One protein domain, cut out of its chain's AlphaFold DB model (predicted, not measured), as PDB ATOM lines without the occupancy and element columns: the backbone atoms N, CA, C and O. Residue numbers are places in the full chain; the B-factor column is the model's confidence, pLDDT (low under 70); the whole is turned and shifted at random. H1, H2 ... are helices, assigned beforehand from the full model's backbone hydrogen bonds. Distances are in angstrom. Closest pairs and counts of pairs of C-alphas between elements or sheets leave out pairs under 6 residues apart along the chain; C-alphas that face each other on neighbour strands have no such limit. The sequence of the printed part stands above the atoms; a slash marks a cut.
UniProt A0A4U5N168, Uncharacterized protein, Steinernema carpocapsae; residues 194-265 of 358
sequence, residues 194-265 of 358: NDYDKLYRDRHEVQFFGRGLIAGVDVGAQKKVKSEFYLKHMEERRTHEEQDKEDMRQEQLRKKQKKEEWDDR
ATOM      1  N   ASN A 194     -47.876  23.012 -19.017       83.38
ATOM      2  CA  ASN A 194     -48.512  22.497 -20.230       83.38
ATOM      3  C   ASN A 194     -47.589  22.600 -21.457       83.38
ATOM      4  O   ASN A 194     -47.622  23.593 -22.186       83.38
ATOM      5  N   ASP A 195     -46.796  21.556 -21.698       87.12
ATOM      6  CA  ASP A 195     -45.933  21.445 -22.878       87.12
ATOM      7  C   ASP A 195     -46.652  20.779 -24.070       87.12
ATOM      8  O   ASP A 195     -47.558  19.959 -23.896       87.12
ATOM      9  N   TYR A 196     -46.251  21.147 -25.289       88.75
ATOM     10  CA  TYR A 196     -46.693  20.500 -26.527       88.75
ATOM     11  C   TYR A 196     -45.876  19.240 -26.834       88.75
ATOM     12  O   TYR A 196     -46.348  18.349 -27.537       88.75
ATOM     13  N   ASP A 197     -44.646  19.144 -26.328       88.81
ATOM     14  CA  ASP A 197     -43.813  17.968 -26.538       88.81
ATOM     15  C   ASP A 197     -44.090  16.903 -25.465       88.81
ATOM     16  O   ASP A 197     -44.024  17.144 -24.255       88.81
ATOM     17  N   LYS A 198     -44.369  15.676 -25.920       88.69
ATOM     18  CA  LYS A 198     -44.619  14.512 -25.060       88.69
ATOM     19  C   LYS A 198     -43.446  14.230 -24.124       88.69
ATOM     20  O   LYS A 198     -43.688  13.812 -22.998       88.69
ATOM     21  N   LEU A 199     -42.207  14.482 -24.555       89.06
ATOM     22  CA  LEU A 199     -41.021  14.262 -23.721       89.06
ATOM     23  C   LEU A 199     -41.016  15.155 -22.470       89.06
ATOM     24  O   LEU A 199     -40.530  14.747 -21.415       89.06
ATOM     25  N   TYR A 200     -41.561  16.365 -22.587       88.62
ATOM     26  CA  TYR A 200     -41.601  17.355 -21.513       88.62
ATOM     27  C   TYR A 200     -42.912  17.336 -20.725       88.62
ATOM     28  O   TYR A 200     -42.927  17.758 -19.568       88.62
ATOM     29  N   ARG A 201     -43.987  16.800 -21.310       89.00
ATOM     30  CA  ARG A 201     -45.232  16.510 -20.594       89.00
ATOM     31  C   ARG A 201     -45.098  15.268 -19.710       89.00
ATOM     32  O   ARG A 201     -45.338  15.338 -18.510       89.00
ATOM     33  N   ASP A 202     -44.631  14.164 -20.288       89.25
ATOM     34  CA  ASP A 202     -44.466  12.872 -19.615       89.25
ATOM     35  C   ASP A 202     -42.986  12.668 -19.242       89.25
ATOM     36  O   ASP A 202     -42.331  11.710 -19.667       89.25
ATOM     37  N   ARG A 203     -42.424  13.613 -18.474       89.62
ATOM     38  CA  ARG A 203     -41.005  13.559 -18.085       89.62
ATOM     39  C   ARG A 203     -40.725  12.306 -17.276       89.62
ATOM     40  O   ARG A 203     -41.414  12.014 -16.300       89.62
ATOM     41  N   HIS A 204     -39.649  11.616 -17.638       89.50
ATOM     42  CA  HIS A 204     -39.166  10.494 -16.849       89.50
ATOM     43  C   HIS A 204     -38.767  10.976 -15.450       89.50
ATOM     44  O   HIS A 204     -37.822  11.752 -15.287       89.50
ATOM     45  N   GLU A 205     -39.501  10.526 -14.438       86.94
ATOM     46  CA  GLU A 205     -39.191  10.850 -13.053       86.94
ATOM     47  C   GLU A 205     -37.934  10.116 -12.584       86.94
ATOM     48  O   GLU A 205     -37.738   8.932 -12.860       86.94
ATOM     49  N   VAL A 206     -37.100  10.808 -11.805       88.62
ATOM     50  CA  VAL A 206     -35.891  10.221 -11.224       88.62
ATOM     51  C   VAL A 206     -36.277   9.088 -10.267       88.62
ATOM     52  O   VAL A 206     -37.032   9.284  -9.314       88.62
ATOM     53  N   GLN A 207     -35.737   7.895 -10.518       86.06
ATOM     54  CA  GLN A 207     -36.047   6.682  -9.753       86.06
ATOM     55  C   GLN A 207     -35.042   6.376  -8.625       86.06
ATOM     56  O   GLN A 207     -35.221   5.391  -7.915       86.06
ATOM     57  N   PHE A 208     -33.980   7.177  -8.454       89.94
ATOM     58  CA  PHE A 208     -32.980   7.062  -7.372       89.94
ATOM     59  C   PHE A 208     -32.537   5.616  -7.060       89.94
ATOM     60  O   PHE A 208     -32.525   5.186  -5.900       89.94
ATOM     61  N   PHE A 209     -32.219   4.841  -8.104       86.88
ATOM     62  CA  PHE A 209     -31.820   3.428  -8.013       86.88
ATOM     63  C   PHE A 209     -32.812   2.521  -7.249       86.88
ATOM     64  O   PHE A 209     -32.409   1.528  -6.638       86.88
ATOM     65  N   GLY A 210     -34.096   2.893  -7.218       85.62
ATOM     66  CA  GLY A 210     -35.166   2.191  -6.503       85.62
ATOM     67  C   GLY A 210     -35.095   2.290  -4.975       85.62
ATOM     68  O   GLY A 210     -35.864   1.622  -4.287       85.62
ATOM     69  N   ARG A 211     -34.166   3.086  -4.427       86.69
ATOM     70  CA  ARG A 211     -33.926   3.212  -2.976       86.69
ATOM     71  C   ARG A 211     -34.260   4.597  -2.430       86.69
ATOM     72  O   ARG A 211     -34.684   4.697  -1.281       86.69
ATOM     73  N   GLY A 212     -34.059   5.645  -3.228       89.56
ATOM     74  CA  GLY A 212     -34.432   7.009  -2.856       89.56
ATOM     75  C   GLY A 212     -35.916   7.293  -3.083       89.56
ATOM     76  O   GLY A 212     -36.559   6.685  -3.938       89.56
ATOM     77  N   LEU A 213     -36.451   8.231  -2.306       90.25
ATOM     78  CA  LEU A 213     -37.856   8.635  -2.321       90.25
ATOM     79  C   LEU A 213     -37.944  10.163  -2.387       90.25
ATOM     80  O   LEU A 213     -37.064  10.865  -1.891       90.25
ATOM     81  N   ILE A 214     -39.011  10.674  -2.995       91.88
ATOM     82  CA  ILE A 214     -39.339  12.099  -3.032       91.88
ATOM     83  C   ILE A 214     -39.835  12.526  -1.647       91.88
ATOM     84  O   ILE A 214     -40.664  11.853  -1.035       91.88
ATOM     85  N   ALA A 215     -39.332  13.653  -1.149       93.88
ATOM     86  CA  ALA A 215     -39.737  14.193   0.142       93.88
ATOM     87  C   ALA A 215     -41.207  14.653   0.140       93.88
ATOM     88  O   ALA A 215     -41.706  15.172  -0.857       93.88
ATOM     89  N   GLY A 216     -41.897  14.477   1.270       93.38
ATOM     90  CA  GLY A 216     -43.271  14.953   1.479       93.38
ATOM     91  C   GLY A 216     -44.376  14.109   0.833       93.38
ATOM     92  O   GLY A 216     -45.538  14.279   1.185       93.38
ATOM     93  N   VAL A 217     -44.040  13.178  -0.063       91.69
ATOM     94  CA  VAL A 217     -45.002  12.231  -0.643       91.69
ATOM     95  C   VAL A 217     -44.992  10.937   0.172       91.69
ATOM     96  O   VAL A 217     -43.929  10.472   0.584       91.69
ATOM     97  N   ASP A 218     -46.162  10.328   0.379       91.69
ATOM     98  CA  ASP A 218     -46.281   9.076   1.131       91.69
ATOM     99  C   ASP A 218     -45.352   7.975   0.586       91.69
ATOM    100  O   ASP A 218     -45.315   7.681  -0.613       91.69
ATOM    101  N   VAL A 219     -44.593   7.354   1.488       89.44
ATOM    102  CA  VAL A 219     -43.588   6.341   1.146       89.44
ATOM    103  C   VAL A 219     -44.248   5.080   0.587       89.44
ATOM    104  O   VAL A 219     -43.699   4.460  -0.329       89.44
ATOM    105  N   GLY A 220     -45.417   4.698   1.111       88.69
ATOM    106  CA  GLY A 220     -46.178   3.541   0.637       88.69
ATOM    107  C   GLY A 220     -46.665   3.731  -0.800       88.69
ATOM    108  O   GLY A 220     -46.423   2.879  -1.661       88.69
ATOM    109  N   ALA A 221     -47.269   4.884  -1.085       89.88
ATOM    110  CA  ALA A 221     -47.737   5.272  -2.410       89.88
ATOM    111  C   ALA A 221     -46.588   5.345  -3.427       89.88
ATOM    112  O   ALA A 221     -46.695   4.790  -4.522       89.88
ATOM    113  N   GLN A 222     -45.457   5.954  -3.051       89.19
ATOM    114  CA  GLN A 222     -44.281   6.028  -3.920       89.19
ATOM    115  C   GLN A 222     -43.723   4.647  -4.270       89.19
ATOM    116  O   GLN A 222     -43.457   4.369  -5.441       89.19
ATOM    117  N   LYS A 223     -43.568   3.764  -3.272       87.75
ATOM    118  CA  LYS A 223     -43.075   2.396  -3.482       87.75
ATOM    119  C   LYS A 223     -44.012   1.593  -4.377       87.75
ATOM    120  O   LYS A 223     -43.531   0.839  -5.211       87.75
ATOM    121  N   LYS A 224     -45.329   1.779  -4.278       86.81
ATOM    122  CA  LYS A 224     -46.292   1.102  -5.157       86.81
ATOM    123  C   LYS A 224     -46.146   1.501  -6.630       86.81
ATOM    124  O   LYS A 224     -46.265   0.642  -7.490       86.81
ATOM    125  N   VAL A 225     -45.882   2.777  -6.918       82.81
ATOM    126  CA  VAL A 225     -45.805   3.286  -8.302       82.81
ATOM    127  C   VAL A 225     -44.421   3.088  -8.927       82.81
ATOM    128  O   VAL A 225     -44.319   2.797 -10.113       82.81
ATOM    129  N   LYS A 226     -43.341   3.253  -8.153       78.12
ATOM    130  CA  LYS A 226     -41.972   3.358  -8.694       78.12
ATOM    131  C   LYS A 226     -41.145   2.079  -8.618       78.12
ATOM    132  O   LYS A 226     -40.045   2.044  -9.162       78.12
ATOM    133  N   SER A 227     -41.612   1.054  -7.907       74.56
ATOM    134  CA  SER A 227     -40.743  -0.073  -7.557       74.56
ATOM    135  C   SER A 227     -40.583  -1.126  -8.659       74.56
ATOM    136  O   SER A 227     -39.546  -1.778  -8.688       74.56
ATOM    137  N   GLU A 228     -41.522  -1.264  -9.600       83.75
ATOM    138  CA  GLU A 228     -41.565  -2.405 -10.535       83.75
ATOM    139  C   GLU A 228     -40.269  -2.603 -11.345       83.75
ATOM    140  O   GLU A 228     -39.753  -3.717 -11.425       83.75
ATOM    141  N   PHE A 229     -39.702  -1.526 -11.900       87.06
ATOM    142  CA  PHE A 229     -38.511  -1.601 -12.754       87.06
ATOM    143  C   PHE A 229     -37.264  -2.095 -12.003       87.06
ATOM    144  O   PHE A 229     -36.629  -3.069 -12.408       87.06
ATOM    145  N   TYR A 230     -36.912  -1.449 -10.885       87.31
ATOM    146  CA  TYR A 230     -35.733  -1.841 -10.107       87.31
ATOM    147  C   TYR A 230     -35.955  -3.121  -9.302       87.31
ATOM    148  O   TYR A 230     -34.986  -3.841  -9.085       87.31
ATOM    149  N   LEU A 231     -37.186  -3.433  -8.880       86.06
ATOM    150  CA  LEU A 231     -37.483  -4.711  -8.229       86.06
ATOM    151  C   LEU A 231     -37.203  -5.878  -9.171       86.06
ATOM    152  O   LEU A 231     -36.457  -6.776  -8.791       86.06
ATOM    153  N   LYS A 232     -37.693  -5.807 -10.415       88.75
ATOM    154  CA  LYS A 232     -37.415  -6.829 -11.428       88.75
ATOM    155  C   LYS A 232     -35.910  -6.984 -11.681       88.75
ATOM    156  O   LYS A 232     -35.390  -8.092 -11.690       88.75
ATOM    157  N   HIS A 233     -35.182  -5.872 -11.814       89.00
ATOM    158  CA  HIS A 233     -33.727  -5.924 -11.992       89.00
ATOM    159  C   HIS A 233     -32.962  -6.459 -10.778       89.00
ATOM    160  O   HIS A 233     -31.884  -7.025 -10.948       89.00
ATOM    161  N   MET A 234     -33.465  -6.253  -9.559       88.06
ATOM    162  CA  MET A 234     -32.859  -6.815  -8.353       88.06
ATOM    163  C   MET A 234     -33.129  -8.314  -8.254       88.06
ATOM    164  O   MET A 234     -32.232  -9.050  -7.868       88.06
ATOM    165  N   GLU A 235     -34.320  -8.768  -8.631       86.75
ATOM    166  CA  GLU A 235     -34.676 -10.189  -8.670       86.75
ATOM    167  C   GLU A 235     -33.809 -10.966  -9.674       86.75
ATOM    168  O   GLU A 235     -33.269 -12.009  -9.333       86.75
ATOM    169  N   GLU A 236     -33.579 -10.413 -10.870       89.62
ATOM    170  CA  GLU A 236     -32.738 -11.048 -11.900       89.62
ATOM    171  C   GLU A 236     -31.243 -11.116 -11.533       89.62
ATOM    172  O   GLU A 236     -30.522 -11.972 -12.042       89.62
ATOM    173  N   ARG A 237     -30.747 -10.181 -10.710       89.88
ATOM    174  CA  ARG A 237     -29.305 -10.030 -10.428       89.88
ATOM    175  C   ARG A 237     -28.860 -10.594  -9.085       89.88
ATOM    176  O   ARG A 237     -27.659 -10.781  -8.900       89.88
ATOM    177  N   ARG A 238     -29.778 -10.785  -8.138       89.88
ATOM    178  CA  ARG A 238     -29.441 -11.269  -6.796       89.88
ATOM    179  C   ARG A 238     -29.103 -12.749  -6.821       89.88
ATOM    180  O   ARG A 238     -29.693 -13.534  -7.556       89.88
ATOM    181  N   THR A 239     -28.172 -13.125  -5.956       91.12
ATOM    182  CA  THR A 239     -27.976 -14.525  -5.585       91.12
ATOM    183  C   THR A 239     -29.068 -14.962  -4.607       91.12
ATOM    184  O   THR A 239     -29.700 -14.128  -3.955       91.12
ATOM    185  N   HIS A 240     -29.268 -16.274  -4.461       87.31
ATOM    186  CA  HIS A 240     -30.252 -16.822  -3.519       87.31
ATOM    187  C   HIS A 240     -30.030 -16.302  -2.086       87.31
ATOM    188  O   HIS A 240     -30.965 -15.857  -1.432       87.31
ATOM    189  N   GLU A 241     -28.775 -16.248  -1.623       90.12
ATOM    190  CA  GLU A 241     -28.444 -15.753  -0.279       90.12
ATOM    191  C   GLU A 241     -28.768 -14.262  -0.075       90.12
ATOM    192  O   GLU A 241     -29.123 -13.832   1.024       90.12
ATOM    193  N   GLU A 242     -28.611 -13.439  -1.116       90.31
ATOM    194  CA  GLU A 242     -28.978 -12.020  -1.068       90.31
ATOM    195  C   GLU A 242     -30.492 -11.822  -1.089       90.31
ATOM    196  O   GLU A 242     -31.002 -10.904  -0.438       90.31
ATOM    197  N   GLN A 243     -31.205 -12.679  -1.822       89.50
ATOM    198  CA  GLN A 243     -32.662 -12.700  -1.846       89.50
ATOM    199  C   GLN A 243     -33.219 -13.044  -0.461       89.50
ATOM    200  O   GLN A 243     -33.992 -12.252   0.074       89.50
ATOM    201  N   ASP A 244     -32.718 -14.104   0.180       90.50
ATOM    202  CA  ASP A 244     -33.130 -14.506   1.531       90.50
ATOM    203  C   ASP A 244     -32.910 -13.383   2.563       90.50
ATOM    204  O   ASP A 244     -33.775 -13.087   3.392       90.50
ATOM    205  N   LYS A 245     -31.755 -12.702   2.508       91.75
ATOM    206  CA  LYS A 245     -31.448 -11.571   3.406       91.75
ATOM    207  C   LYS A 245     -32.396 -10.392   3.198       91.75
ATOM    208  O   LYS A 245     -32.814  -9.766   4.177       91.75
ATOM    209  N   GLU A 246     -32.719 -10.059   1.949       87.69
ATOM    210  CA  GLU A 246     -33.671  -8.984   1.677       87.69
ATOM    211  C   GLU A 246     -35.090  -9.382   2.091       87.69
ATOM    212  O   GLU A 246     -35.782  -8.553   2.679       87.69
ATOM    213  N   ASP A 247     -35.507 -10.628   1.880       90.81
ATOM    214  CA  ASP A 247     -36.828 -11.112   2.284       90.81
ATOM    215  C   ASP A 247     -36.989 -11.077   3.807       90.81
ATOM    216  O   ASP A 247     -37.987 -10.557   4.315       90.81
ATOM    217  N   MET A 248     -35.958 -11.484   4.554       93.62
ATOM    218  CA  MET A 248     -35.916 -11.343   6.014       93.62
ATOM    219  C   MET A 248     -36.033  -9.880   6.454       93.62
ATOM    220  O   MET A 248     -36.782  -9.546   7.380       93.62
ATOM    221  N   ARG A 249     -35.322  -8.968   5.782       92.75
ATOM    222  CA  ARG A 249     -35.415  -7.527   6.057       92.75
ATOM    223  C   ARG A 249     -36.809  -6.984   5.736       92.75
ATOM    224  O   ARG A 249     -37.352  -6.200   6.520       92.75
ATOM    225  N   GLN A 250     -37.400  -7.377   4.611       89.62
ATOM    226  CA  GLN A 250     -38.755  -6.984   4.230       89.62
ATOM    227  C   GLN A 250     -39.783  -7.513   5.222       89.62
ATOM    228  O   GLN A 250     -40.700  -6.784   5.594       89.62
ATOM    229  N   GLU A 251     -39.618  -8.737   5.714       94.38
ATOM    230  CA  GLU A 251     -40.483  -9.299   6.742       94.38
ATOM    231  C   GLU A 251     -40.385  -8.506   8.051       94.38
ATOM    232  O   GLU A 251     -41.412  -8.162   8.638       94.38
ATOM    233  N   GLN A 252     -39.175  -8.131   8.487       94.81
ATOM    234  CA  GLN A 252     -38.989  -7.265   9.656       94.81
ATOM    235  C   GLN A 252     -39.655  -5.897   9.472       94.81
ATOM    236  O   GLN A 252     -40.309  -5.404  10.392       94.81
ATOM    237  N   LEU A 253     -39.521  -5.283   8.293       92.38
ATOM    238  CA  LEU A 253     -40.192  -4.021   7.977       92.38
ATOM    239  C   LEU A 253     -41.715  -4.179   7.984       92.38
ATOM    240  O   LEU A 253     -42.398  -3.360   8.590       92.38
ATOM    241  N   ARG A 254     -42.247  -5.256   7.400       92.88
ATOM    242  CA  ARG A 254     -43.683  -5.572   7.425       92.88
ATOM    243  C   ARG A 254     -44.184  -5.813   8.846       92.88
ATOM    244  O   ARG A 254     -45.283  -5.385   9.171       92.88
ATOM    245  N   LYS A 255     -43.398  -6.465   9.707       95.31
ATOM    246  CA  LYS A 255     -43.723  -6.638  11.135       95.31
ATOM    247  C   LYS A 255     -43.774  -5.292  11.859       95.31
ATOM    248  O   LYS A 255     -44.714  -5.059  12.610       95.31
ATOM    249  N   LYS A 256     -42.812  -4.398  11.600       94.62
ATOM    250  CA  LYS A 256     -42.813  -3.031  12.153       94.62
ATOM    251  C   LYS A 256     -44.031  -2.232  11.686       94.62
ATOM    252  O   LYS A 256     -44.722  -1.681  12.527       94.62
ATOM    253  N   GLN A 257     -44.330  -2.256  10.386       91.50
ATOM    254  CA  GLN A 257     -45.501  -1.585   9.812       91.50
ATOM    255  C   GLN A 257     -46.809  -2.129  10.384       91.50
ATOM    256  O   GLN A 257     -47.629  -1.357  10.846       91.50
ATOM    257  N   LYS A 258     -46.982  -3.454  10.448       93.25
ATOM    258  CA  LYS A 258     -48.176  -4.068  11.054       93.25
ATOM    259  C   LYS A 258     -48.341  -3.707  12.527       93.25
ATOM    260  O   LYS A 258     -49.467  -3.573  12.989       93.25
ATOM    261  N   LYS A 259     -47.237  -3.592  13.271       93.81
ATOM    262  CA  LYS A 259     -47.271  -3.153  14.669       93.81
ATOM    263  C   LYS A 259     -47.721  -1.696  14.768       93.81
ATOM    264  O   LYS A 259     -48.609  -1.404  15.552       93.81
ATOM    265  N   GLU A 260     -47.150  -0.817  13.952       90.44
ATOM    266  CA  GLU A 260     -47.547   0.592  13.882       90.44
ATOM    267  C   GLU A 260     -49.025   0.732  13.487       90.44
ATOM    268  O   GLU A 260     -49.789   1.368  14.201       90.44
ATOM    269  N   GLU A 261     -49.468   0.033  12.439       90.38
ATOM    270  CA  GLU A 261     -50.872  -0.025  12.014       90.38
ATOM    271  C   GLU A 261     -51.797  -0.546  13.122       90.38
ATOM    272  O   GLU A 261     -52.907  -0.041  13.276       90.38
ATOM    273  N   TRP A 262     -51.359  -1.545  13.897       90.62
ATOM    274  CA  TRP A 262     -52.101  -2.087  15.036       90.62
ATOM    275  C   TRP A 262     -52.205  -1.081  16.189       90.62
ATOM    276  O   TRP A 262     -53.284  -0.909  16.764       90.62
ATOM    277  N   ASP A 263     -51.117  -0.393  16.510       89.25
ATOM    278  CA  ASP A 263     -51.073   0.600  17.582       89.25
ATOM    279  C   ASP A 263     -51.875   1.861  17.197       89.25
ATOM    280  O   ASP A 263     -52.575   2.434  18.036       89.25
ATOM    281  N   ASP A 264     -51.884   2.238  15.915       89.44
ATOM    282  CA  ASP A 264     -52.609   3.394  15.375       89.44
ATOM    283  C   ASP A 264     -54.055   3.115  14.946       89.44
ATOM    284  O   ASP A 264     -54.734   4.015  14.438       89.44
ATOM    285  N   ARG A 265     -54.578   1.909  15.201       93.12
ATOM    286  CA  ARG A 265     -55.988   1.587  14.929       93.12
ATOM    287  C   ARG A 265     -56.928   2.629  15.534       93.12
ATOM    288  O   ARG A 265     -56.749   3.115  16.652       93.12
TER     289      ARG A 265
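This is residues 194 to 265 of the 358 residues of an uncharacterized protein of Steinernema carpocapsae (UniProt A0A4U5N168). The model is a flat, open arch: H2 and H3 make one leg and the long helix H4 the other, with residues 194 to 204, including H1, sticking out as a tail. The 72 printed residues hold four named helices, H1 to H4 in chain order, and no named strand: all helix. The whole is only just loose, close to extended, with a radius of gyration of the C-alphas of 16.3 A and spans of 47 by 38 by 14 A.

H1, residues 198 to 201, is apart from H2, residues 219 to 226. H2 and H3, residues 228 to 237, meet only through their tight link. H3 and H4, residues 240 to 263, are close but not clearly touching: their closest C-alphas, Glu 235 and Gln 243, are 7.5 A apart. They run opposite ways at a steep tilt of 37 degrees, only just past shallow. In H2, H3 and H4 every O i to N i+4 pair is within hydrogen-bond range; H1 is too short for one.

H1 begins at C-alpha 198 (-44.619, 14.512, -25.060). H2 spans 10.4 A and H3 14.4 A. H4 spans 34.4 A and ends at C-alpha 263 (-51.073, 0.600, 17.582).

The C-alphas farthest apart, Tyr 196 and Asp 263, are 48.6 A apart. The H1 to H2 link is long, 17 residues. The printed part has no cut, and no printed residue is under pLDDT 70.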